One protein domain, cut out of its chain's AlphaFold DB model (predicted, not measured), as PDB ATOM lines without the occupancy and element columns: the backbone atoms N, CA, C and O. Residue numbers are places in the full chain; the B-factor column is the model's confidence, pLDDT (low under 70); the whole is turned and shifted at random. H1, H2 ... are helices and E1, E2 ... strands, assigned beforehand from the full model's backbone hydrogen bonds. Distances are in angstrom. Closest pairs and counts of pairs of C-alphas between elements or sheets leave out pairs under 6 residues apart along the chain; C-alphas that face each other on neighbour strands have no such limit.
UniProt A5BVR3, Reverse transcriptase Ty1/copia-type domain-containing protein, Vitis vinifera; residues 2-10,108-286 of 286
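Overview. This is residues 2 to 10 and 108 to 286 of the 286 residues of the protein "Reverse transcriptase Ty1/copia-type domain-containing protein" of Vitis vinifera (UniProt A5BVR3). A small two-stranded sheet, E1 with E3, lies near the middle of a loose, spread-out model with residues 155 to 163 of H3 beside it, and a second two-stranded sheet, E2 with E4, lies apart from the first towards one end; three stretches stick out from the rest: residues 108 to 122 before H1, the long excursion that bears H4, with residues 201 to 210, 212 to 218 and 222 to 227 standing free, and residues 279 to 284, of which 279 to 282 belong to H6. H5 packs on H6. The printed part has 188 residues with six named helices and four named strands, in the order E1 H1 H2 H3 E2 E3 H4 H5 E4 H6; both sheets are antiparallel. The class is mixed, helices and strands, with under half of the residues in named elements. The whole is loose, with a radius of gyration of the C-alphas of 21.7 A and spans of 58 by 55 by 31 A.

Along the chain. E1, residues 2 to 7, begins at C-alpha 2 (97.348, 70.314, 88.273) and is 16.7 A long. H1 is residues 128 to 138, 15.3 A; H2 is residues 146 to 149; H3 is residues 153 to 168, 22.2 A. E2 is residues 172 to 176, 12.8 A, and E3 residues 186 to 191, 15.6 A. H4, residues 204 to 216, is 18.1 A long and ends at C-alpha 216 (130.818, 94.687, 98.733). H5 is residues 229 to 232, and E4 is residues 254 to 258, 13.0 A. H6, residues 268 to 282, is 21.3 A long and ends at C-alpha 282 (117.113, 96.553, 73.984).

Arrangement. E1 and E3 are antiparallel neighbours at 151 degrees, with N 4 and O 189 3.0 A apart, within hydrogen-bond range. The closest C-alphas of E1 and H3 are those of Val 3 and Met 159, 7.0 A apart; H3 and E3 are near each other, with 5 pairs of C-alphas within 10 A. H2 and H3 are close but not clearly touching, the closest C-alphas being those of Thr 149 and Trp 155, 5.7 A. E2 and E4 are antiparallel neighbours at 145 degrees, with N 257 and O 173 2.8 A apart, within hydrogen-bond range. Residues 240 to 241 pair antiparallel with residues 256 to 257 of E4. H5 and H6 touch, the closest C-alphas being those of Phe 230 and Trp 272, 5.8 A. H1 and H4 each touch no helix. In H1, H3, H4 and H6 every O i to N i+4 pair is within hydrogen-bond range; H2 and H5 are too short for such a pair.

Size, cuts and confidence. The two C-alphas farthest apart, those of Asn 216 and Ser 251, are 65.0 A apart. Residues 11 to 107 are not printed, and C-alphas 10 and 108 are 18.3 A apart across the cut. The links E3 to H4, H4 to H5 and H5 to E4 are long. The mean pLDDT of the printed part is 71.6; 79 residues are under 70, among them residues 2 to 10, 108 to 121 and 179 to 202.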
ATOM      1  N   ASP A   2      96.691  69.775  89.445       55.78
ATOM      2  CA  ASP A   2      97.348  70.314  88.273       55.78
ATOM      3  C   ASP A   2      97.815  69.170  87.379       55.78
ATOM      4  O   ASP A   2      97.928  68.016  87.815       55.78
ATOM      5  N   VAL A   3      98.035  69.500  86.116       57.69
ATOM      6  CA  VAL A   3      98.434  68.557  85.091       57.69
ATOM      7  C   VAL A   3      99.715  69.069  84.452       57.69
ATOM      8  O   VAL A   3      99.737  70.113  83.808       57.69
ATOM      9  N   THR A   4     100.798  68.328  84.658       58.44
ATOM     10  CA  THR A   4     102.145  68.733  84.243       58.44
ATOM     11  C   THR A   4     102.632  67.928  83.046       58.44
ATOM     12  O   THR A   4     102.298  66.752  82.873       58.44
ATOM     13  N   PHE A   5     103.432  68.595  82.215       61.53
ATOM     14  CA  PHE A   5     103.991  68.053  80.984       61.53
ATOM     15  C   PHE A   5     105.426  67.597  81.208       61.53
ATOM     16  O   PHE A   5     106.241  68.340  81.759       61.53
ATOM     17  N   LEU A   6     105.757  66.395  80.739       57.03
ATOM     18  CA  LEU A   6     107.128  65.892  80.737       57.03
ATOM     19  C   LEU A   6     107.508  65.336  79.367       57.03
ATOM     20  O   LEU A   6     106.822  64.477  78.810       57.03
ATOM     21  N   GLU A   7     108.639  65.806  78.846       55.75
ATOM     22  CA  GLU A   7     109.255  65.283  77.629       55.75
ATOM     23  C   GLU A   7     109.857  63.893  77.892       55.75
ATOM     24  O   GLU A   7     110.765  63.730  78.712       55.75
ATOM     25  N   SER A   8     109.369  62.874  77.180       51.53
ATOM     26  CA  SER A   8     109.820  61.486  77.372       51.53
ATOM     27  C   SER A   8     111.137  61.148  76.659       51.53
ATOM     28  O   SER A   8     111.873  60.269  77.109       51.53
ATOM     29  N   LYS A   9     111.469  61.835  75.555       52.34
ATOM     30  CA  LYS A   9     112.683  61.612  74.748       52.34
ATOM     31  C   LYS A   9     113.207  62.929  74.201       52.34
ATOM     32  O   LYS A   9     112.416  63.710  73.698       52.34
ATOM     33  N   MET A  10     114.530  63.109  74.248       49.31
ATOM     34  CA  MET A  10     115.202  64.296  73.714       49.31
ATOM     35  C   MET A  10     114.922  64.465  72.222       49.31
ATOM     36  O   MET A  10     115.243  63.576  71.426       49.31
ATOM     37  N   ILE A 108     110.307  55.628  87.671       47.19
ATOM     38  CA  ILE A 108     109.431  55.723  88.851       47.19
ATOM     39  C   ILE A 108     109.175  54.356  89.514       47.19
ATOM     40  O   ILE A 108     108.999  54.293  90.730       47.19
ATOM     41  N   GLU A 109     109.221  53.252  88.764       47.03
ATOM     42  CA  GLU A 109     108.972  51.903  89.299       47.03
ATOM     43  C   GLU A 109     110.022  51.455  90.330       47.03
ATOM     44  O   GLU A 109     109.720  50.680  91.236       47.03
ATOM     45  N   THR A 110     111.238  52.001  90.258       42.75
ATOM     46  CA  THR A 110     112.336  51.661  91.183       42.75
ATOM     47  C   THR A 110     112.367  52.511  92.461       42.75
ATOM     48  O   THR A 110     113.107  52.198  93.394       42.75
ATOM     49  N   HIS A 111     111.523  53.548  92.571       46.84
ATOM     50  CA  HIS A 111     111.531  54.524  93.674       46.84
ATOM     51  C   HIS A 111     110.532  54.227  94.800       46.84
ATOM     52  O   HIS A 111     110.029  55.139  95.463       46.84
ATOM     53  N   ARG A 112     110.309  52.955  95.151       51.34
ATOM     54  CA  ARG A 112     109.954  52.700  96.555       51.34
ATOM     55  C   ARG A 112     111.211  52.948  97.369       51.34
ATOM     56  O   ARG A 112     112.112  52.113  97.401       51.34
ATOM     57  N   SER A 113     111.289  54.131  97.984       53.53
ATOM     58  CA  SER A 113     112.338  54.443  98.956       53.53
ATOM     59  C   SER A 113     112.543  53.227  99.862       53.53
ATOM     60  O   SER A 113     111.584  52.707 100.428       53.53
ATOM     61  N   LYS A 114     113.786  52.731  99.951       61.91
ATOM     62  CA  LYS A 114     114.128  51.501 100.695       61.91
ATOM     63  C   LYS A 114     113.589  51.522 102.134       61.91
ATOM     64  O   LYS A 114     113.315  50.477 102.714       61.91
ATOM     65  N   TYR A 115     113.414  52.727 102.671       61.28
ATOM     66  CA  TYR A 115     112.819  53.015 103.964       61.28
ATOM     67  C   TYR A 115     111.832  54.179 103.797       61.28
ATOM     68  O   TYR A 115     112.223  55.336 103.967       61.28
ATOM     69  N   PRO A 116     110.573  53.919 103.413       62.94
ATOM     70  CA  PRO A 116     109.611  54.990 103.240       62.94
ATOM     71  C   PRO A 116     109.250  55.543 104.618       62.94
ATOM     72  O   PRO A 116     108.972  54.788 105.550       62.94
ATOM     73  N   ILE A 117     109.282  56.870 104.766       58.78
ATOM     74  CA  ILE A 117     109.141  57.528 106.076       58.78
ATOM     75  C   ILE A 117     107.801  57.187 106.748       58.78
ATOM     76  O   ILE A 117     107.728  57.079 107.968       58.78
ATOM     77  N   VAL A 118     106.767  56.909 105.945       66.81
ATOM     78  CA  VAL A 118     105.452  56.426 106.390       66.81
ATOM     79  C   VAL A 118     105.534  55.141 107.224       66.81
ATOM     80  O   VAL A 118     104.734  54.971 108.138       66.81
ATOM     81  N   ASN A 119     106.535  54.282 107.004       68.88
ATOM     82  CA  ASN A 119     106.722  53.067 107.804       68.88
ATOM     83  C   ASN A 119     107.254  53.357 109.219       68.88
ATOM     84  O   ASN A 119     107.186  52.486 110.084       68.88
ATOM     85  N   TYR A 120     107.782  54.560 109.464       67.44
ATOM     86  CA  TYR A 120     108.423  54.950 110.726       67.44
ATOM     87  C   TYR A 120     107.747  56.148 111.411       67.44
ATOM     88  O   TYR A 120     108.061  56.461 112.559       67.44
ATOM     89  N   VAL A 121     106.793  56.809 110.748       64.12
ATOM     90  CA  VAL A 121     106.036  57.938 111.302       64.12
ATOM     91  C   VAL A 121     104.726  57.439 111.906       64.12
ATOM     92  O   VAL A 121     103.863  56.896 111.224       64.12
ATOM     93  N   SER A 122     104.556  57.656 113.212       70.25
ATOM     94  CA  SER A 122     103.330  57.318 113.939       70.25
ATOM     95  C   SER A 122     102.505  58.568 114.232       70.25
ATOM     96  O   SER A 122     102.931  59.448 114.977       70.25
ATOM     97  N   THR A 123     101.272  58.618 113.728       72.75
ATOM     98  CA  THR A 123     100.322  59.716 113.991       72.75
ATOM     99  C   THR A 123      99.664  59.627 115.376       72.75
ATOM    100  O   THR A 123      98.855  60.480 115.746       72.75
ATOM    101  N   LYS A 124     100.025  58.628 116.200       75.25
ATOM    102  CA  LYS A 124      99.399  58.356 117.510       75.25
ATOM    103  C   LYS A 124      99.490  59.537 118.482       75.25
ATOM    104  O   LYS A 124      98.514  59.803 119.185       75.25
ATOM    105  N   LYS A 125     100.611  60.266 118.487       82.00
ATOM    106  CA  LYS A 125     100.861  61.413 119.384       82.00
ATOM    107  C   LYS A 125     100.357  62.762 118.847       82.00
ATOM    108  O   LYS A 125     100.474  63.761 119.548       82.00
ATOM    109  N   LEU A 126      99.788  62.814 117.639       78.94
ATOM    110  CA  LEU A 126      99.243  64.059 117.088       78.94
ATOM    111  C   LEU A 126      97.987  64.508 117.853       78.94
ATOM    112  O   LEU A 126      97.195  63.681 118.326       78.94
ATOM    113  N   SER A 127      97.795  65.827 117.947       87.25
ATOM    114  CA  SER A 127      96.579  66.426 118.508       87.25
ATOM    115  C   SER A 127      95.350  66.026 117.683       87.25
ATOM    116  O   SER A 127      95.462  65.663 116.510       87.25
ATOM    117  N   LYS A 128      94.153  66.093 118.281       84.50
ATOM    118  CA  LYS A 128      92.903  65.732 117.587       84.50
ATOM    119  C   LYS A 128      92.722  66.524 116.283       84.50
ATOM    120  O   LYS A 128      92.327  65.939 115.282       84.50
ATOM    121  N   LEU A 129      93.092  67.807 116.291       83.38
ATOM    122  CA  LEU A 129      93.008  68.705 115.137       83.38
ATOM    123  C   LEU A 129      93.988  68.308 114.018       83.38
ATOM    124  O   LEU A 129      93.604  68.225 112.853       83.38
ATOM    125  N   LEU A 130      95.235  67.981 114.367       78.25
ATOM    126  CA  LEU A 130      96.231  67.514 113.394       78.25
ATOM    127  C   LEU A 130      95.882  66.131 112.831       78.25
ATOM    128  O   LEU A 130      96.131  65.868 111.659       78.25
ATOM    129  N   LYS A 131      95.252  65.262 113.632       80.12
ATOM    130  CA  LYS A 131      94.727  63.969 113.166       80.12
ATOM    131  C   LYS A 131      93.592  64.146 112.162       80.12
ATOM    132  O   LYS A 131      93.631  63.520 111.109       80.12
ATOM    133  N   SER A 132      92.612  65.009 112.448       80.44
ATOM    134  CA  SER A 132      91.534  65.294 111.491       80.44
ATOM    135  C   SER A 132      92.070  65.903 110.197       80.44
ATOM    136  O   SER A 132      91.633  65.509 109.121       80.44
ATOM    137  N   PHE A 133      93.059  66.792 110.293       79.38
ATOM    138  CA  PHE A 133      93.703  67.394 109.128       79.38
ATOM    139  C   PHE A 133      94.499  66.371 108.301       79.38
ATOM    140  O   PHE A 133      94.296  66.261 107.098       79.38
ATOM    141  N   SER A 134      95.348  65.559 108.939       73.12
ATOM    142  CA  SER A 134      96.115  64.499 108.269       73.12
ATOM    143  C   SER A 134      95.208  63.478 107.582       73.12
ATOM    144  O   SER A 134      95.521  63.030 106.479       73.12
ATOM    145  N   ASN A 135      94.091  63.118 108.216       74.94
ATOM    146  CA  ASN A 135      93.103  62.227 107.617       74.94
ATOM    147  C   ASN A 135      92.445  62.884 106.399       74.94
ATOM    148  O   ASN A 135      92.349  62.242 105.363       74.94
ATOM    149  N   ALA A 136      92.075  64.166 106.489       76.62
ATOM    150  CA  ALA A 136      91.515  64.917 105.365       76.62
ATOM    151  C   ALA A 136      92.499  65.060 104.186       76.62
ATOM    152  O   ALA A 136      92.087  65.033 103.029       76.62
ATOM    153  N   LEU A 137      93.805  65.173 104.444       72.50
ATOM    154  CA  LEU A 137      94.814  65.133 103.380       72.50
ATOM    155  C   LEU A 137      94.932  63.732 102.768       72.50
ATOM    156  O   LEU A 137      94.964  63.597 101.551       72.50
ATOM    157  N   SER A 138      94.929  62.689 103.602       67.88
ATOM    158  CA  SER A 138      95.076  61.294 103.154       67.88
ATOM    159  C   SER A 138      93.862  60.772 102.380       67.88
ATOM    160  O   SER A 138      93.986  59.815 101.626       67.88
ATOM    161  N   THR A 139      92.685  61.383 102.548       66.81
ATOM    162  CA  THR A 139      91.485  61.033 101.771       66.81
ATOM    163  C   THR A 139      91.537  61.511 100.322       66.81
ATOM    164  O   THR A 139      90.710  61.080  99.522       66.81
ATOM    165  N   HIS A 140      92.466  62.402  99.963       65.75
ATOM    166  CA  HIS A 140      92.611  62.855  98.583       65.75
ATOM    167  C   HIS A 140      93.441  61.840  97.798       65.75
ATOM    168  O   HIS A 140      94.667  61.820  97.875       65.75
ATOM    169  N   HIS A 141      92.748  60.984  97.048       69.62
ATOM    170  CA  HIS A 141      93.387  60.044  96.144       69.62
ATOM    171  C   HIS A 141      93.964  60.792  94.935       69.62
ATOM    172  O   HIS A 141      93.232  61.475  94.215       69.62
ATOM    173  N   ILE A 142      95.275  60.672  94.723       70.44
ATOM    174  CA  ILE A 142      95.935  61.166  93.515       70.44
ATOM    175  C   ILE A 142      96.004  59.980  92.557       70.44
ATOM    176  O   ILE A 142      96.700  59.008  92.863       70.44
ATOM    177  N   PRO A 143      95.267  60.018  91.442       69.19
ATOM    178  CA  PRO A 143      95.261  58.917  90.506       69.19
ATOM    179  C   PRO A 143      96.640  58.783  89.865       69.19
ATOM    180  O   PRO A 143      97.298  59.767  89.524       69.19
ATOM    181  N   THR A 144      97.088  57.540  89.741       65.25
ATOM    182  CA  THR A 144      98.446  57.230  89.257       65.25
ATOM    183  C   THR A 144      98.465  56.807  87.792       65.25
ATOM    184  O   THR A 144      99.538  56.764  87.189       65.25
ATOM    185  N   SER A 145      97.285  56.552  87.216       65.69
ATOM    186  CA  SER A 145      97.101  56.165  85.819       65.69
ATOM    187  C   SER A 145      96.017  56.986  85.130       65.69
ATOM    188  O   SER A 145      95.087  57.480  85.770       65.69
ATOM    189  N   VAL A 146      96.108  57.090  83.804       67.81
ATOM    190  CA  VAL A 146      95.142  57.841  82.992       67.81
ATOM    191  C   VAL A 146      93.754  57.200  83.068       67.81
ATOM    192  O   VAL A 146      92.756  57.898  83.218       67.81
ATOM    193  N   GLU A 147      93.665  55.871  83.065       69.44
ATOM    194  CA  GLU A 147      92.390  55.145  83.137       69.44
ATOM    195  C   GLU A 147      91.645  55.431  84.446       69.44
ATOM    196  O   GLU A 147      90.420  55.517  84.464       69.44
ATOM    197  N   GLU A 148      92.389  55.619  85.535       72.69
ATOM    198  CA  GLU A 148      91.850  55.979  86.843       72.69
ATOM    199  C   GLU A 148      91.392  57.445  86.877       72.69
ATOM    200  O   GLU A 148      90.336  57.754  87.427       72.69
ATOM    201  N   THR A 149      92.134  58.350  86.225       70.62
ATOM    202  CA  THR A 149      91.749  59.772  86.123       70.62
ATOM    203  C   THR A 149      90.462  59.974  85.334       70.62
ATOM    204  O   THR A 149      89.650  60.820  85.699       70.62
ATOM    205  N   LEU A 150      90.250  59.179  84.281       73.25
ATOM    206  CA  LEU A 150      89.070  59.275  83.420       73.25
ATOM    207  C   LEU A 150      87.790  58.780  84.109       73.25
ATOM    208  O   LEU A 150      86.696  59.099  83.651       73.25
ATOM    209  N   GLN A 151      87.907  58.034  85.213       78.50
ATOM    210  CA  GLN A 151      86.760  57.618  86.028       78.50
ATOM    211  C   GLN A 151      86.288  58.711  86.998       78.50
ATOM    212  O   GLN A 151      85.122  58.705  87.396       78.50
ATOM    213  N   ASP A 152      87.156  59.656  87.375       79.31
ATOM    214  CA  ASP A 152      86.809  60.746  88.289       79.31
ATOM    215  C   ASP A 152      86.490  62.039  87.523       79.31
ATOM    216  O   ASP A 152      87.353  62.680  86.918       79.31
ATOM    217  N   LEU A 153      85.231  62.472  87.621       81.38
ATOM    218  CA  LEU A 153      84.733  63.695  86.990       81.38
ATOM    219  C   LEU A 153      85.533  64.947  87.381       81.38
ATOM    220  O   LEU A 153      85.639  65.869  86.573       81.38
ATOM    221  N   LYS A 154      86.115  64.999  88.588       81.69
ATOM    222  CA  LYS A 154      86.928  66.147  89.019       81.69
ATOM    223  C   LYS A 154      88.200  66.272  88.188       81.69
ATOM    224  O   LYS A 154      88.544  67.372  87.766       81.69
ATOM    225  N   TRP A 155      88.874  65.156  87.929       77.75
ATOM    226  CA  TRP A 155      90.106  65.138  87.143       77.75
ATOM    227  C   TRP A 155      89.840  65.378  85.661       77.75
ATOM    228  O   TRP A 155      90.595  66.114  85.030       77.75
ATOM    229  N   VAL A 156      88.732  64.858  85.128       79.56
ATOM    230  CA  VAL A 156      88.287  65.160  83.758       79.56
ATOM    231  C   VAL A 156      88.006  66.655  83.584       79.56
ATOM    232  O   VAL A 156      88.442  67.251  82.600       79.56
ATOM    233  N   GLN A 157      87.326  67.279  84.550       81.25
ATOM    234  CA  GLN A 157      87.044  68.715  84.519       81.25
ATOM    235  C   GLN A 157      88.331  69.546  84.580       81.25
ATOM    236  O   GLN A 157      88.513  70.434  83.753       81.25
ATOM    237  N   VAL A 158      89.253  69.221  85.493       79.00
ATOM    238  CA  VAL A 158      90.562  69.893  85.589       79.00
ATOM    239  C   VAL A 158      91.360  69.720  84.300       79.00
ATOM    240  O   VAL A 158      91.943  70.681  83.809       79.00
ATOM    241  N   MET A 159      91.358  68.519  83.714       79.56
ATOM    242  CA  MET A 159      92.014  68.272  82.433       79.56
ATOM    243  C   MET A 159      91.421  69.182  81.362       79.56
ATOM    244  O   MET A 159      92.161  69.917  80.723       79.56
ATOM    245  N   LYS A 160      90.093  69.225  81.221       80.88
ATOM    246  CA  LYS A 160      89.417  70.096  80.254       80.88
ATOM    247  C   LYS A 160      89.733  71.581  80.471       80.88
ATOM    248  O   LYS A 160      90.043  72.272  79.505       80.88
ATOM    249  N   GLU A 161      89.702  72.058  81.710       82.25
ATOM    250  CA  GLU A 161      90.045  73.443  82.055       82.25
ATOM    251  C   GLU A 161      91.492  73.778  81.690       82.25
ATOM    252  O   GLU A 161      91.750  74.831  81.108       82.25
ATOM    253  N   GLN A 162      92.434  72.869  81.955       78.38
ATOM    254  CA  GLN A 162      93.830  73.042  81.555       78.38
ATOM    255  C   GLN A 162      93.981  73.071  80.031       78.38
ATOM    256  O   GLN A 162      94.662  73.944  79.489       78.38
ATOM    257  N   MET A 163      93.288  72.183  79.315       76.00
ATOM    258  CA  MET A 163      93.268  72.184  77.848       76.00
ATOM    259  C   MET A 163      92.761  73.520  77.288       76.00
ATOM    260  O   MET A 163      93.355  74.089  76.370       76.00
ATOM    261  N   GLU A 164      91.675  74.040  77.859       80.12
ATOM    262  CA  GLU A 164      91.085  75.323  77.475       80.12
ATOM    263  C   GLU A 164      91.993  76.507  77.823       80.12
ATOM    264  O   GLU A 164      92.142  77.420  77.010       80.12
ATOM    265  N   ALA A 165      92.656  76.485  78.983       76.69
ATOM    266  CA  ALA A 165      93.629  77.502  79.368       76.69
ATOM    267  C   ALA A 165      94.805  77.552  78.378       76.69
ATOM    268  O   ALA A 165      95.199  78.633  77.931       76.69
ATOM    269  N   LEU A 166      95.313  76.392  77.957       75.19
ATOM    270  CA  LEU A 166      96.387  76.295  76.966       75.19
ATOM    271  C   LEU A 166      95.950  76.779  75.580       75.19
ATOM    272  O   LEU A 166      96.724  77.474  74.913       75.19
ATOM    273  N   LEU A 167      94.713  76.472  75.165       75.50
ATOM    274  CA  LEU A 167      94.121  77.003  73.929       75.50
ATOM    275  C   LEU A 167      93.988  78.529  73.992       75.50
ATOM    276  O   LEU A 167      94.392  79.228  73.061       75.50
ATOM    277  N   LYS A 168      93.470  79.060  75.106       77.56
ATOM    278  CA  LYS A 168      93.293  80.501  75.329       77.56
ATOM    279  C   LYS A 168      94.622  81.254  75.284       77.56
ATOM    280  O   LYS A 168      94.683  82.351  74.730       77.56
ATOM    281  N   ASN A 169      95.684  80.642  75.801       73.81
ATOM    282  CA  ASN A 169      97.035  81.200  75.786       73.81
ATOM    283  C   ASN A 169      97.744  81.046  74.427       73.81
ATOM    284  O   ASN A 169      98.914  81.397  74.317       73.81
ATOM    285  N   LYS A 170      97.051  80.542  73.388       73.38
ATOM    286  CA  LYS A 170      97.598  80.266  72.043       73.38
ATOM    287  C   LYS A 170      98.830  79.360  72.064       73.38
ATOM    288  O   LYS A 170      99.644  79.396  71.152       73.38
ATOM    289  N   THR A 171      98.942  78.523  73.088       70.44
ATOM    290  CA  THR A 171     100.111  77.666  73.325       70.44
ATOM    291  C   THR A 171     100.246  76.570  72.274       70.44
ATOM    292  O   THR A 171     101.335  76.056  72.034       70.44
ATOM    293  N   TRP A 172      99.132  76.207  71.641       76.25
ATOM    294  CA  TRP A 172      99.053  75.138  70.664       76.25
ATOM    295  C   TRP A 172      97.946  75.345  69.640       76.25
ATOM    296  O   TRP A 172      96.966  76.055  69.879       76.25
ATOM    297  N   ILE A 173      98.104  74.671  68.507       78.88
ATOM    298  CA  ILE A 173      97.087  74.541  67.471       78.88
ATOM    299  C   ILE A 173      96.921  73.066  67.109       78.88
ATOM    300  O   ILE A 173      97.894  72.312  67.057       78.88
ATOM    301  N   LEU A 174      95.680  72.647  66.873       80.25
ATOM    302  CA  LEU A 174      95.386  71.290  66.431       80.25
ATOM    303  C   LEU A 174      95.674  71.186  64.931       80.25
ATOM    304  O   LEU A 174      95.101  71.937  64.141       80.25
ATOM    305  N   VAL A 175      96.562  70.274  64.544       81.25
ATOM    306  CA  VAL A 175      96.956  70.070  63.143       81.25
ATOM    307  C   VAL A 175      96.966  68.575  62.847       81.25
ATOM    308  O   VAL A 175      97.314  67.754  63.696       81.25
ATOM    309  N   SER A 176      96.591  68.203  61.627       80.81
ATOM    310  CA  SER A 176      96.844  66.857  61.116       80.81
ATOM    311  C   SER A 176      98.348  66.592  61.093       80.81
ATOM    312  O   SER A 176      99.098  67.435  60.599       80.81
ATOM    313  N   LEU A 177      98.796  65.436  61.590       78.12
ATOM    314  CA  LEU A 177     100.221  65.097  61.600       78.12
ATOM    315  C   LEU A 177     100.814  65.199  60.176       78.12
ATOM    316  O   LEU A 177     100.390  64.437  59.305       78.12
ATOM    317  N   PRO A 178     101.788  66.096  59.918       75.69
ATOM    318  CA  PRO A 178     102.422  66.194  58.607       75.69
ATOM    319  C   PRO A 178     103.291  64.958  58.335       75.69
ATOM    320  O   PRO A 178     103.981  64.475  59.233       75.69
ATOM    321  N   GLU A 179     103.327  64.485  57.087       61.03
ATOM    322  CA  GLU A 179     103.855  63.159  56.700       61.03
ATOM    323  C   GLU A 179     105.360  62.902  56.941       61.03
ATOM    324  O   GLU A 179     105.856  61.826  56.626       61.03
ATOM    325  N   CYS A 180     106.120  63.819  57.540       59.03
ATOM    326  CA  CYS A 180     107.562  63.649  57.781       59.03
ATOM    327  C   CYS A 180     108.039  64.131  59.161       59.03
ATOM    328  O   CYS A 180     109.246  64.207  59.394       59.03
ATOM    329  N   HIS A 181     107.126  64.454  60.080       65.75
ATOM    330  CA  HIS A 181     107.495  65.024  61.379       65.75
ATOM    331  C   HIS A 181     107.431  63.987  62.502       65.75
ATOM    332  O   HIS A 181     106.528  63.149  62.564       65.75
ATOM    333  N   LYS A 182     108.420  64.035  63.400       63.81
ATOM    334  CA  LYS A 182     108.453  63.197  64.602       63.81
ATOM    335  C   LYS A 182     107.659  63.878  65.709       63.81
ATOM    336  O   LYS A 182     107.865  65.052  65.993       63.81
ATOM    337  N   ILE A 183     106.789  63.107  66.348       64.19
ATOM    338  CA  ILE A 183     106.059  63.539  67.537       64.19
ATOM    339  C   ILE A 183     107.005  63.446  68.735       64.19
ATOM    340  O   ILE A 183     107.687  62.431  68.924       64.19
ATOM    341  N   VAL A 184     107.042  64.499  69.546       67.81
ATOM    342  CA  VAL A 184     107.697  64.470  70.850       67.81
ATOM    343  C   VAL A 184     106.727  63.817  71.824       67.81
ATOM    344  O   VAL A 184     105.668  64.363  72.127       67.81
ATOM    345  N   GLY A 185     107.082  62.624  72.305       62.19
ATOM    346  CA  GLY A 185     106.251  61.905  73.262       62.19
ATOM    347  C   GLY A 185     106.135  62.697  74.563       62.19
ATOM    348  O   GLY A 185     107.149  62.955  75.222       62.19
ATOM    349  N   CYS A 186     104.911  63.053  74.941       64.56
ATOM    350  CA  CYS A 186     104.606  63.741  76.188       64.56
ATOM    351  C   CYS A 186     104.010  62.767  77.208       64.56
ATOM    352  O   CYS A 186     103.132  61.966  76.884       64.56
ATOM    353  N   LYS A 187     104.466  62.851  78.459       66.75
ATOM    354  CA  LYS A 187     103.812  62.194  79.590       66.75
ATOM    355  C   LYS A 187     102.982  63.223  80.343       66.75
ATOM    356  O   LYS A 187     103.504  64.256  80.754       66.75
ATOM    357  N   TRP A 188     101.712  62.893  80.526       67.81
ATOM    358  CA  TRP A 188     100.776  63.648  81.342       67.81
ATOM    359  C   TRP A 188     100.847  63.125  82.775       67.81
ATOM    360  O   TRP A 188     100.625  61.936  83.018       67.81
ATOM    361  N   THR A 189     101.212  63.992  83.717       66.25
ATOM    362  CA  THR A 189     101.246  63.652  85.143       66.25
ATOM    363  C   THR A 189     100.190  64.439  85.900       66.25
ATOM    364  O   THR A 189     100.198  65.669  85.903       66.25
ATOM    365  N   TYR A 190      99.287  63.707  86.552       69.38
ATOM    366  CA  TYR A 190      98.239  64.255  87.405       69.38
ATOM    367  C   TYR A 190      98.775  64.345  88.823       69.38
ATOM    368  O   TYR A 190      99.293  63.371  89.370       69.38
ATOM    369  N   GLY A 191      98.677  65.525  89.418       65.12
ATOM    370  CA  GLY A 191      99.234  65.740  90.739       65.12
ATOM    371  C   GLY A 191      98.540  66.857  91.481       65.12
ATOM    372  O   GLY A 191      97.822  67.689  90.928       65.12
ATOM    373  N   VAL A 192      98.754  66.875  92.785       60.12
ATOM    374  CA  VAL A 192      98.599  68.095  93.561       60.12
ATOM    375  C   VAL A 192     100.012  68.496  93.925       60.12
ATOM    376  O   VAL A 192     100.666  67.794  94.696       60.12
ATOM    377  N   ASP A 193     100.508  69.562  93.303       59.09
ATOM    378  CA  ASP A 193     101.820  70.072  93.657       59.09
ATOM    379  C   ASP A 193     101.705  70.816  94.991       59.09
ATOM    380  O   ASP A 193     101.119  71.891  95.089       59.09
ATOM    381  N   TYR A 194     102.186  70.174  96.054       55.25
ATOM    382  CA  TYR A 194     102.269  70.778  97.382       55.25
ATOM    383  C   TYR A 194     103.594  71.533  97.580       55.25
ATOM    384  O   TYR A 194     103.796  72.118  98.643       55.25
ATOM    385  N   MET A 195     104.508  71.470  96.601       47.62
ATOM    386  CA  MET A 195     105.898  71.917  96.689       47.62
ATOM    387  C   MET A 195     106.335  72.600  95.381       47.62
ATOM    388  O   MET A 195     107.380  72.252  94.825       47.62
ATOM    389  N   GLU A 196     105.574  73.588  94.894       42.66
ATOM    390  CA  GLU A 196     106.035  74.502  93.836       42.66
ATOM    391  C   GLU A 196     107.311  75.236  94.308       42.66
ATOM    392  O   GLU A 196     107.274  76.320  94.888       42.66
ATOM    393  N   THR A 197     108.487  74.626  94.163       46.91
ATOM    394  CA  THR A 197     109.775  75.278  94.474       46.91
ATOM    395  C   THR A 197     110.931  74.763  93.617       46.91
ATOM    396  O   THR A 197     112.005  75.359  93.610       46.91
ATOM    397  N   PHE A 198     110.744  73.706  92.826       41.38
ATOM    398  CA  PHE A 198     111.802  73.180  91.959       41.38
ATOM    399  C   PHE A 198     111.630  73.633  90.506       41.38
ATOM    400  O   PHE A 198     111.614  72.825  89.582       41.38
ATOM    401  N   SER A 199     111.563  74.951  90.309       50.00
ATOM    402  CA  SER A 199     112.054  75.550  89.063       50.00
ATOM    403  C   SER A 199     113.574  75.318  89.000       50.00
ATOM    404  O   SER A 199     114.192  75.189  90.060       50.00
ATOM    405  N   PRO A 200     114.228  75.212  87.831       44.84
ATOM    406  CA  PRO A 200     115.689  75.194  87.755       44.84
ATOM    407  C   PRO A 200     116.272  76.482  88.365       44.84
ATOM    408  O   PRO A 200     116.481  77.484  87.687       44.84
ATOM    409  N   VAL A 201     116.516  76.464  89.677       54.09
ATOM    410  CA  VAL A 201     117.085  77.582  90.426       54.09
ATOM    411  C   VAL A 201     118.582  77.616  90.147       54.09
ATOM    412  O   VAL A 201     119.264  76.587  90.208       54.09
ATOM    413  N   ALA A 202     119.106  78.806  89.849       68.19
ATOM    414  CA  ALA A 202     120.542  79.042  89.809       68.19
ATOM    415  C   ALA A 202     121.215  78.416  91.043       68.19
ATOM    416  O   ALA A 202     120.693  78.485  92.158       68.19
ATOM    417  N   LYS A 203     122.378  77.777  90.861       77.50
ATOM    418  CA  LYS A 203     123.081  77.122  91.974       77.50
ATOM    419  C   LYS A 203     123.290  78.128  93.107       77.50
ATOM    420  O   LYS A 203     123.789  79.226  92.871       77.50
ATOM    421  N   LEU A 204     122.988  77.727  94.344       76.75
ATOM    422  CA  LEU A 204     123.062  78.621  95.507       76.75
ATOM    423  C   LEU A 204     124.453  79.251  95.681       76.75
ATOM    424  O   LEU A 204     124.560  80.397  96.102       76.75
ATOM    425  N   ASN A 205     125.514  78.533  95.308       73.06
ATOM    426  CA  ASN A 205     126.877  79.066  95.319       73.06
ATOM    427  C   ASN A 205     127.020  80.284  94.392       73.06
ATOM    428  O   ASN A 205     127.613  81.276  94.790       73.06
ATOM    429  N   THR A 206     126.433  80.235  93.195       86.75
ATOM    430  CA  THR A 206     126.431  81.350  92.239       86.75
ATOM    431  C   THR A 206     125.642  82.538  92.784       86.75
ATOM    432  O   THR A 206     126.131  83.662  92.748       86.75
ATOM    433  N   VAL A 207     124.462  82.287  93.360       84.12
ATOM    434  CA  VAL A 207     123.632  83.337  93.978       84.12
ATOM    435  C   VAL A 207     124.375  84.018  95.129       84.12
ATOM    436  O   VAL A 207     124.392  85.241  95.213       84.12
ATOM    437  N   ARG A 208     125.040  83.242  95.992       83.81
ATOM    438  CA  ARG A 208     125.827  83.779  97.111       83.81
ATOM    439  C   ARG A 208     126.979  84.653  96.634       83.81
ATOM    440  O   ARG A 208     127.165  85.723  97.192       83.81
ATOM    441  N   VAL A 209     127.707  84.232  95.598       90.88
ATOM    442  CA  VAL A 209     128.791  85.041  95.017       90.88
ATOM    443  C   VAL A 209     128.255  86.373  94.488       90.88
ATOM    444  O   VAL A 209     128.816  87.414  94.816       90.88
ATOM    445  N   LEU A 210     127.145  86.363  93.742       87.44
ATOM    446  CA  LEU A 210     126.525  87.589  93.226       87.44
ATOM    447  C   LEU A 210     126.056  88.526  94.347       87.44
ATOM    448  O   LEU A 210     126.310  89.724  94.284       87.44
ATOM    449  N   LEU A 211     125.425  87.986  95.396       87.06
ATOM    450  CA  LEU A 211     125.003  88.775  96.557       87.06
ATOM    451  C   LEU A 211     126.195  89.359  97.324       87.06
ATOM    452  O   LEU A 211     126.141  90.511  97.739       87.06
ATOM    453  N   SER A 212     127.276  88.591  97.496       88.50
ATOM    454  CA  SER A 212     128.500  89.083  98.135       88.50
ATOM    455  C   SER A 212     129.163  90.195  97.325       88.50
ATOM    456  O   SER A 212     129.618  91.171  97.909       88.50
ATOM    457  N   LEU A 213     129.187  90.083  95.993       89.50
ATOM    458  CA  LEU A 213     129.680  91.152  95.122       89.50
ATOM    459  C   LEU A 213     128.815  92.406  95.236       89.50
ATOM    460  O   LEU A 213     129.353  93.489  95.431       89.50
ATOM    461  N   ALA A 214     127.491  92.253  95.189       91.38
ATOM    462  CA  ALA A 214     126.577  93.380  95.316       91.38
ATOM    463  C   ALA A 214     126.717  94.092  96.670       91.38
ATOM    464  O   ALA A 214     126.754  95.315  96.706       91.38
ATOM    465  N   ALA A 215     126.859  93.342  97.767       92.62
ATOM    466  CA  ALA A 215     127.058  93.911  99.100       92.62
ATOM    467  C   ALA A 215     128.416  94.618  99.253       92.62
ATOM    468  O   ALA A 215     128.492  95.639  99.921       92.62
ATOM    469  N   ASN A 216     129.481  94.091  98.643       93.88
ATOM    470  CA  ASN A 216     130.818  94.687  98.733       93.88
ATOM    471  C   ASN A 216     131.003  95.911  97.826       93.88
ATOM    472  O   ASN A 216     131.894  96.717  98.072       93.88
ATOM    473  N   LEU A 217     130.219  96.012  96.751       92.06
ATOM    474  CA  LEU A 217     130.288  97.098  95.771       92.06
ATOM    475  C   LEU A 217     129.121  98.089  95.911       92.06
ATOM    476  O   LEU A 217     128.941  98.935  95.037       92.06
ATOM    477  N   ASP A 218     128.321  97.959  96.975       90.75
ATOM    478  CA  ASP A 218     127.117  98.753  97.247       90.75
ATOM    479  C   ASP A 218     126.134  98.812  96.059       90.75
ATOM    480  O   ASP A 218     125.511  99.837  95.768       90.75
ATOM    481  N   TRP A 219     125.983  97.699  95.333       92.00
ATOM    482  CA  TRP A 219     125.088  97.628  94.180       92.00
ATOM    483  C   TRP A 219     123.622  97.478  94.604       92.00
ATOM    484  O   TRP A 219     123.294  96.590  95.398       92.00
ATOM    485  N   PRO A 220     122.697  98.270  94.027       87.88
ATOM    486  CA  PRO A 220     121.274  98.103  94.277       87.88
ATOM    487  C   PRO A 220     120.779  96.776  93.689       87.88
ATOM    488  O   PRO A 220     120.948  96.496  92.502       87.88
ATOM    489  N   LEU A 221     120.128  95.964  94.521       86.62
ATOM    490  CA  LEU A 221     119.523  94.697  94.113       86.62
ATOM    491  C   LEU A 221     118.027  94.881  93.865       86.62
ATOM    492  O   LEU A 221     117.277  95.273  94.758       86.62
ATOM    493  N   LEU A 222     117.591  94.546  92.653       84.00
ATOM    494  CA  LEU A 222     116.185  94.526  92.262       84.00
ATOM    495  C   LEU A 222     115.801  93.098  91.882       84.00
ATOM    496  O   LEU A 222     116.454  92.471  91.047       84.00
ATOM    497  N   GLN A 223     114.743  92.580  92.502       83.12
ATOM    498  CA  GLN A 223     114.201  91.265  92.182       83.12
ATOM    499  C   GLN A 223     113.009  91.417  91.238       83.12
ATOM    500  O   GLN A 223     112.067  92.151  91.531       83.12
ATOM    501  N   PHE A 224     113.039  90.674  90.136       78.81
ATOM    502  CA  PHE A 224     111.930  90.575  89.195       78.81
ATOM    503  C   PHE A 224     111.431  89.137  89.165       78.81
ATOM    504  O   PHE A 224     112.216  88.209  88.974       78.81
ATOM    505  N   ASP A 225     110.127  88.966  89.349       76.94
ATOM    506  CA  ASP A 225     109.448  87.697  89.123       76.94
ATOM    507  C   ASP A 225     108.605  87.822  87.853       76.94
ATOM    508  O   ASP A 225     107.648  88.601  87.789       76.94
ATOM    509  N   VAL A 226     109.010  87.104  86.807       70.38
ATOM    510  CA  VAL A 226     108.285  87.088  85.538       70.38
ATOM    511  C   VAL A 226     107.254  85.978  85.618       70.38
ATOM    512  O   VAL A 226     107.595  84.798  85.632       70.38
ATOM    513  N   LYS A 227     105.976  86.355  85.621       66.06
ATOM    514  CA  LYS A 227     104.889  85.383  85.534       66.06
ATOM    515  C   LYS A 227     104.909  84.736  84.152       66.06
ATOM    516  O   LYS A 227     104.842  85.439  83.150       66.06
ATOM    517  N   ILE A 228     104.922  83.403  84.121       64.75
ATOM    518  CA  ILE A 228     104.710  82.608  82.902       64.75
ATOM    519  C   ILE A 228     105.851  82.812  81.855       64.75
ATOM    520  O   ILE A 228     105.598  83.039  80.675       64.75
ATOM    521  N   PRO A 229     107.142  82.709  82.245       58.53
ATOM    522  CA  PRO A 229     108.271  83.115  81.395       58.53
ATOM    523  C   PRO A 229     108.413  82.255  80.129       58.53
ATOM    524  O   PRO A 229     108.762  82.746  79.061       58.53
ATOM    525  N   PHE A 230     108.082  80.965  80.215       59.94
ATOM    526  CA  PHE A 230     108.261  80.028  79.104       59.94
ATOM    527  C   PHE A 230     107.299  80.283  77.931       59.94
ATOM    528  O   PHE A 230     107.631  79.979  76.790       59.94
ATOM    529  N   PHE A 231     106.170  80.960  78.143       60.59
ATOM    530  CA  PHE A 231     105.241  81.255  77.045       60.59
ATOM    531  C   PHE A 231     105.724  82.399  76.139       60.59
ATOM    532  O   PHE A 231     105.116  82.655  75.105       60.59
ATOM    533  N   HIS A 232     106.822  83.065  76.501       61.84
ATOM    534  CA  HIS A 232     107.441  84.126  75.704       61.84
ATOM    535  C   HIS A 232     108.703  83.670  74.962       61.84
ATOM    536  O   HIS A 232     109.264  84.444  74.196       61.84
ATOM    537  N   GLY A 233     109.170  82.439  75.188       60.88
ATOM    538  CA  GLY A 233     110.280  81.877  74.426       60.88
ATOM    539  C   GLY A 233     109.819  81.489  73.026       60.88
ATOM    540  O   GLY A 233     108.906  80.668  72.894       60.88
ATOM    541  N   ASP A 234     110.462  82.050  72.004       63.94
ATOM    542  CA  ASP A 234     110.268  81.614  70.625       63.94
ATOM    543  C   ASP A 234     110.772  80.169  70.479       63.94
ATOM    544  O   ASP A 234     111.851  79.807  70.957       63.94
ATOM    545  N   LEU A 235     109.953  79.317  69.862       66.75
ATOM    546  CA  LEU A 235     110.334  77.956  69.501       66.75
ATOM    547  C   LEU A 235     110.921  77.968  68.095       66.75
ATOM    548  O   LEU A 235     110.185  78.099  67.122       66.75
ATOM    549  N   ASP A 236     112.233  77.767  67.993       63.78
ATOM    550  CA  ASP A 236     112.899  77.563  66.699       63.78
ATOM    551  C   ASP A 236     112.504  76.219  66.049       63.78
ATOM    552  O   ASP A 236     112.657  76.030  64.843       63.78
ATOM    553  N   GLU A 237     111.992  75.271  66.843       68.50
ATOM    554  CA  GLU A 237     111.649  73.915  66.415       68.50
ATOM    555  C   GLU A 237     110.134  73.675  66.427       68.50
ATOM    556  O   GLU A 237     109.427  74.024  67.376       68.50
ATOM    557  N   GLU A 238     109.629  73.004  65.389       71.44
ATOM    558  CA  GLU A 238     108.232  72.583  65.334       71.44
ATOM    559  C   GLU A 238     108.006  71.332  66.181       71.44
ATOM    560  O   GLU A 238     108.361  70.216  65.795       71.44
ATOM    561  N   ILE A 239     107.374  71.517  67.337       74.19
ATOM    562  CA  ILE A 239     107.101  70.426  68.269       74.19
ATOM    563  C   ILE A 239     105.649  70.006  68.146       74.19
ATOM    564  O   ILE A 239     104.734  70.798  68.370       74.19
ATOM    565  N   TYR A 240     105.452  68.731  67.827       77.31
ATOM    566  CA  TYR A 240     104.147  68.084  67.790       77.31
ATOM    567  C   TYR A 240     104.004  67.164  69.001       77.31
ATOM    568  O   TYR A 240     104.932  66.422  69.324       77.31
ATOM    569  N   MET A 241     102.848  67.209  69.656       76.25
ATOM    570  CA  MET A 241     102.520  66.428  70.848       76.25
ATOM    571  C   MET A 241     101.249  65.617  70.634       76.25
ATOM    572  O   MET A 241     100.352  66.023  69.889       76.25
ATOM    573  N   ASP A 242     101.161  64.497  71.340       75.06
ATOM    574  CA  ASP A 242      99.938  63.711  71.396       75.06
ATOM    575  C   ASP A 242      98.864  64.439  72.212       75.06
ATOM    576  O   ASP A 242      99.133  65.095  73.225       75.06
ATOM    577  N   ILE A 243      97.620  64.306  71.761       77.25
ATOM    578  CA  ILE A 243      96.452  64.796  72.488       77.25
ATOM    579  C   ILE A 243      96.295  63.935  73.751       77.25
ATOM    580  O   ILE A 243      96.415  62.710  73.660       77.25
ATOM    581  N   PRO A 244      96.020  64.529  74.928       73.06
ATOM    582  CA  PRO A 244      95.800  63.748  76.135       73.06
ATOM    583  C   PRO A 244      94.646  62.758  75.941       73.06
ATOM    584  O   PRO A 244      93.621  63.115  75.340       73.06
ATOM    585  N   PRO A 245      94.778  61.526  76.463       70.31
ATOM    586  CA  PRO A 245      93.743  60.516  76.306       70.31
ATOM    587  C   PRO A 245      92.426  61.001  76.923       70.31
ATOM    588  O   PRO A 245      92.414  61.532  78.030       70.31
ATOM    589  N   GLY A 246      91.316  60.825  76.206       69.50
ATOM    590  CA  GLY A 246      89.978  61.197  76.683       69.50
ATOM    591  C   GLY A 246      89.559  62.655  76.455       69.50
ATOM    592  O   GLY A 246      88.448  63.010  76.839       69.50
ATOM    593  N   TYR A 247      90.383  63.497  75.816       69.12
ATOM    594  CA  TYR A 247      89.965  64.858  75.447       69.12
ATOM    595  C   TYR A 247      89.154  64.906  74.142       69.12
ATOM    596  O   TYR A 247      88.062  65.469  74.115       69.12
ATOM    597  N   ILE A 248      89.671  64.320  73.054       69.62
ATOM    598  CA  ILE A 248      88.981  64.246  71.757       69.62
ATOM    599  C   ILE A 248      89.198  62.859  71.155       69.62
ATOM    600  O   ILE A 248      90.331  62.451  70.905       69.62
ATOM    601  N   GLU A 249      88.108  62.163  70.852       58.75
ATOM    602  CA  GLU A 249      88.133  60.932  70.067       58.75
ATOM    603  C   GLU A 249      88.186  61.324  68.585       58.75
ATOM    604  O   GLU A 249      87.189  61.713  67.978       58.75
ATOM    605  N   THR A 250      89.392  61.363  68.020       59.00
ATOM    606  CA  THR A 250      89.600  61.832  66.646       59.00
ATOM    607  C   THR A 250      89.663  60.648  65.691       59.00
ATOM    608  O   THR A 250      90.433  59.714  65.880       59.00
ATOM    609  N   SER A 251      88.875  60.704  64.616       58.69
ATOM    610  CA  SER A 251      88.829  59.697  63.547       58.69
ATOM    611  C   SER A 251      90.082  59.675  62.648       58.69
ATOM    612  O   SER A 251      90.142  58.903  61.693       58.69
ATOM    613  N   GLY A 252      91.107  60.482  62.961       66.50
ATOM    614  CA  GLY A 252      92.407  60.534  62.284       66.50
ATOM    615  C   GLY A 252      93.543  60.935  63.237       66.50
ATOM    616  O   GLY A 252      93.291  61.345  64.367       66.50
ATOM    617  N   LYS A 253      94.808  60.830  62.791       73.00
ATOM    618  CA  LYS A 253      95.995  61.230  63.580       73.00
ATOM    619  C   LYS A 253      96.111  62.759  63.680       73.00
ATOM    620  O   LYS A 253      96.887  63.383  62.954       73.00
ATOM    621  N   MET A 254      95.311  63.354  64.558       77.19
ATOM    622  CA  MET A 254      95.453  64.751  64.964       77.19
ATOM    623  C   MET A 254      96.493  64.866  66.077       77.19
ATOM    624  O   MET A 254      96.538  64.034  66.981       77.19
ATOM    625  N   VAL A 255      97.320  65.903  66.004       80.12
ATOM    626  CA  VAL A 255      98.360  66.208  66.990       80.12
ATOM    627  C   VAL A 255      98.302  67.684  67.363       80.12
ATOM    628  O   VAL A 255      97.821  68.526  66.599       80.12
ATOM    629  N   CYS A 256      98.809  68.015  68.544       80.19
ATOM    630  CA  CYS A 256      98.935  69.395  68.975       80.19
ATOM    631  C   CYS A 256     100.295  69.950  68.553       80.19
ATOM    632  O   CYS A 256     101.326  69.477  69.026       80.19
ATOM    633  N   LYS A 257     100.314  70.967  67.689       81.75
ATOM    634  CA  LYS A 257     101.533  71.713  67.352       81.75
ATOM    635  C   LYS A 257     101.735  72.829  68.366       81.75
ATOM    636  O   LYS A 257     100.871  73.697  68.498       81.75
ATOM    637  N   LEU A 258     102.873  72.826  69.044       77.50
ATOM    638  CA  LEU A 258     103.228  73.836  70.028       77.50
ATOM    639  C   LEU A 258     103.644  75.148  69.352       77.50
ATOM    640  O   LEU A 258     104.334  75.137  68.336       77.50
ATOM    641  N   GLN A 259     103.191  76.272  69.901       72.94
ATOM    642  CA  GLN A 259     103.492  77.625  69.413       72.94
ATOM    643  C   GLN A 259     104.463  78.376  70.334       72.94
ATOM    644  O   GLN A 259     105.169  79.267  69.877       72.94
ATOM    645  N   CYS A 260     104.508  78.022  71.622       69.62
ATOM    646  CA  CYS A 260     105.353  78.666  72.632       69.62
ATOM    647  C   CYS A 260     105.987  77.613  73.544       69.62
ATOM    648  O   CYS A 260     105.429  76.526  73.699       69.62
ATOM    649  N   THR A 261     107.133  77.904  74.169       72.38
ATOM    650  CA  THR A 261     107.753  76.902  75.048       72.38
ATOM    651  C   THR A 261     106.896  76.600  76.283       72.38
ATOM    652  O   THR A 261     106.286  77.480  76.886       72.38
ATOM    653  N   LEU A 262     106.834  75.324  76.663       71.56
ATOM    654  CA  LEU A 262     106.075  74.835  77.813       71.56
ATOM    655  C   LEU A 262     106.998  74.412  78.951       71.56
ATOM    656  O   LEU A 262     108.169  74.087  78.746       71.56
ATOM    657  N   TYR A 263     106.456  74.366  80.165       68.06
ATOM    658  CA  TYR A 263     107.158  73.751  81.284       68.06
ATOM    659  C   TYR A 263     107.439  72.265  80.994       68.06
ATOM    660  O   TYR A 263     106.620  71.583  80.383       68.06
ATOM    661  N   GLY A 264     108.609  71.772  81.407       66.94
ATOM    662  CA  GLY A 264     109.012  70.370  81.228       66.94
ATOM    663  C   GLY A 264     109.632  70.015  79.870       66.94
ATOM    664  O   GLY A 264     110.188  68.924  79.737       66.94
ATOM    665  N   LEU A 265     109.617  70.933  78.899       71.50
ATOM    666  CA  LEU A 265     110.455  70.847  77.702       71.50
ATOM    667  C   LEU A 265     111.889  71.276  78.041       71.50
ATOM    668  O   LEU A 265     112.115  72.319  78.664       71.50
ATOM    669  N   LYS A 266     112.883  70.481  77.634       68.38
ATOM    670  CA  LYS A 266     114.292  70.711  78.018       68.38
ATOM    671  C   LYS A 266     114.903  71.973  77.404       68.38
ATOM    672  O   LYS A 266     115.852  72.526  77.956       68.38
ATOM    673  N   GLN A 267     114.354  72.439  76.293       72.44
ATOM    674  CA  GLN A 267     114.767  73.617  75.536       72.44
ATOM    675  C   GLN A 267     114.112  74.917  76.024       72.44
ATOM    676  O   GLN A 267     114.641  75.993  75.742       72.44
ATOM    677  N   SER A 268     113.029  74.851  76.807       75.44
ATOM    678  CA  SER A 268     112.318  76.043  77.302       75.44
ATOM    679  C   SER A 268     113.199  77.013  78.089       75.44
ATOM    680  O   SER A 268     113.126  78.213  77.826       75.44
ATOM    681  N   PRO A 269     114.087  76.557  79.001       74.56
ATOM    682  CA  PRO A 269     114.996  77.463  79.703       74.56
ATOM    683  C   PRO A 269     115.943  78.216  78.767       74.56
ATOM    684  O   PRO A 269     116.224  79.390  78.997       74.56
ATOM    685  N   ARG A 270     116.414  77.560  77.700       74.31
ATOM    686  CA  ARG A 270     117.325  78.169  76.725       74.31
ATOM    687  C   ARG A 270     116.604  79.198  75.854       74.31
ATOM    688  O   ARG A 270     117.124  80.295  75.681       74.31
ATOM    689  N   ALA A 271     115.420  78.856  75.350       76.62
ATOM    690  CA  ALA A 271     114.597  79.762  74.551       76.62
ATOM    691  C   ALA A 271     114.203  81.015  75.348       76.62
ATOM    692  O   ALA A 271     114.376  82.139  74.876       76.62
ATOM    693  N   TRP A 272     113.769  80.832  76.602       79.12
ATOM    694  CA  TRP A 272     113.483  81.945  77.506       79.12
ATOM    695  C   TRP A 272     114.713  82.826  77.742       79.12
ATOM    696  O   TRP A 272     114.619  84.047  77.643       79.12
ATOM    697  N   PHE A 273     115.879  82.229  78.008       79.25
ATOM    698  CA  PHE A 273     117.112  82.993  78.195       79.25
ATOM    699  C   PHE A 273     117.482  83.815  76.951       79.25
ATOM    700  O   PHE A 273     117.876  84.971  77.085       79.25
ATOM    701  N   GLY A 274     117.308  83.256  75.750       79.88
ATOM    702  CA  GLY A 274     117.507  83.980  74.493       79.88
ATOM    703  C   GLY A 274     116.600  85.208  74.380       79.88
ATOM    704  O   GLY A 274     117.089  86.313  74.138       79.88
ATOM    705  N   HIS A 275     115.300  85.036  74.638       81.12
ATOM    706  CA  HIS A 275     114.329  86.132  74.605       81.12
ATOM    707  C   HIS A 275     114.629  87.205  75.664       81.12
ATOM    708  O   HIS A 275     114.631  88.401  75.368       81.12
ATOM    709  N   LEU A 276     114.947  86.785  76.893       81.88
ATOM    710  CA  LEU A 276     115.322  87.687  77.977       81.88
ATOM    711  C   LEU A 276     116.579  88.491  77.622       81.88
ATOM    712  O   LEU A 276     116.603  89.701  77.819       81.88
ATOM    713  N   ASN A 277     117.603  87.848  77.060       82.88
ATOM    714  CA  ASN A 277     118.837  88.516  76.649       82.88
ATOM    715  C   ASN A 277     118.566  89.577  75.567       82.88
ATOM    716  O   ASN A 277     119.027  90.711  75.681       82.88
ATOM    717  N   LEU A 278     117.746  89.257  74.559       84.69
ATOM    718  CA  LEU A 278     117.329  90.226  73.538       84.69
ATOM    719  C   LEU A 278     116.583  91.423  74.144       84.69
ATOM    720  O   LEU A 278     116.861  92.572  73.787       84.69
ATOM    721  N   ALA A 279     115.669  91.174  75.084       85.38
ATOM    722  CA  ALA A 279     114.948  92.231  75.785       85.38
ATOM    723  C   ALA A 279     115.900  93.116  76.607       85.38
ATOM    724  O   ALA A 279     115.842  94.338  76.494       85.38
ATOM    725  N   MET A 280     116.816  92.523  77.375       83.81
ATOM    726  CA  MET A 280     117.781  93.263  78.197       83.81
ATOM    727  C   MET A 280     118.736  94.101  77.332       83.81
ATOM    728  O   MET A 280     118.951  95.277  77.629       83.81
ATOM    729  N   ARG A 281     119.202  93.570  76.194       86.81
ATOM    730  CA  ARG A 281     119.995  94.334  75.213       86.81
ATOM    731  C   ARG A 281     119.256  95.549  74.673       86.81
ATOM    732  O   ARG A 281     119.846  96.618  74.543       86.81
ATOM    733  N   LYS A 282     117.952  95.423  74.410       88.38
ATOM    734  CA  LYS A 282     117.113  96.553  73.984       88.38
ATOM    735  C   LYS A 282     117.051  97.668  75.037       88.38
ATOM    736  O   LYS A 282     116.939  98.832  74.665       88.38
ATOM    737  N   TYR A 283     117.148  97.329  76.321       85.12
ATOM    738  CA  TYR A 283     117.206  98.294  77.424       85.12
ATOM    739  C   TYR A 283     118.630  98.782  77.752       85.12
ATOM    740  O   TYR A 283     118.799  99.541  78.702       85.12
ATOM    741  N   GLY A 284     119.639  98.403  76.958       85.31
ATOM    742  CA  GLY A 284     121.013  98.900  77.084       85.31
ATOM    743  C   GLY A 284     121.934  98.064  77.974       85.31
ATOM    744  O   GLY A 284     123.057  98.486  78.227       85.31
ATOM    745  N   PHE A 285     121.492  96.889  78.428       76.62
ATOM    746  CA  PHE A 285     122.339  95.947  79.165       76.62
ATOM    747  C   PHE A 285     123.181  95.116  78.181       76.62
ATOM    748  O   PHE A 285     122.641  94.609  77.195       76.62
ATOM    749  N   GLN A 286     124.490  94.993  78.421       67.56
ATOM    750  CA  GLN A 286     125.438  94.260  77.564       67.56
ATOM    751  C   GLN A 286     126.032  93.057  78.286       67.56
ATOM    752  O   GLN A 286     126.339  93.199  79.489       67.56
TER     753      GLN A 286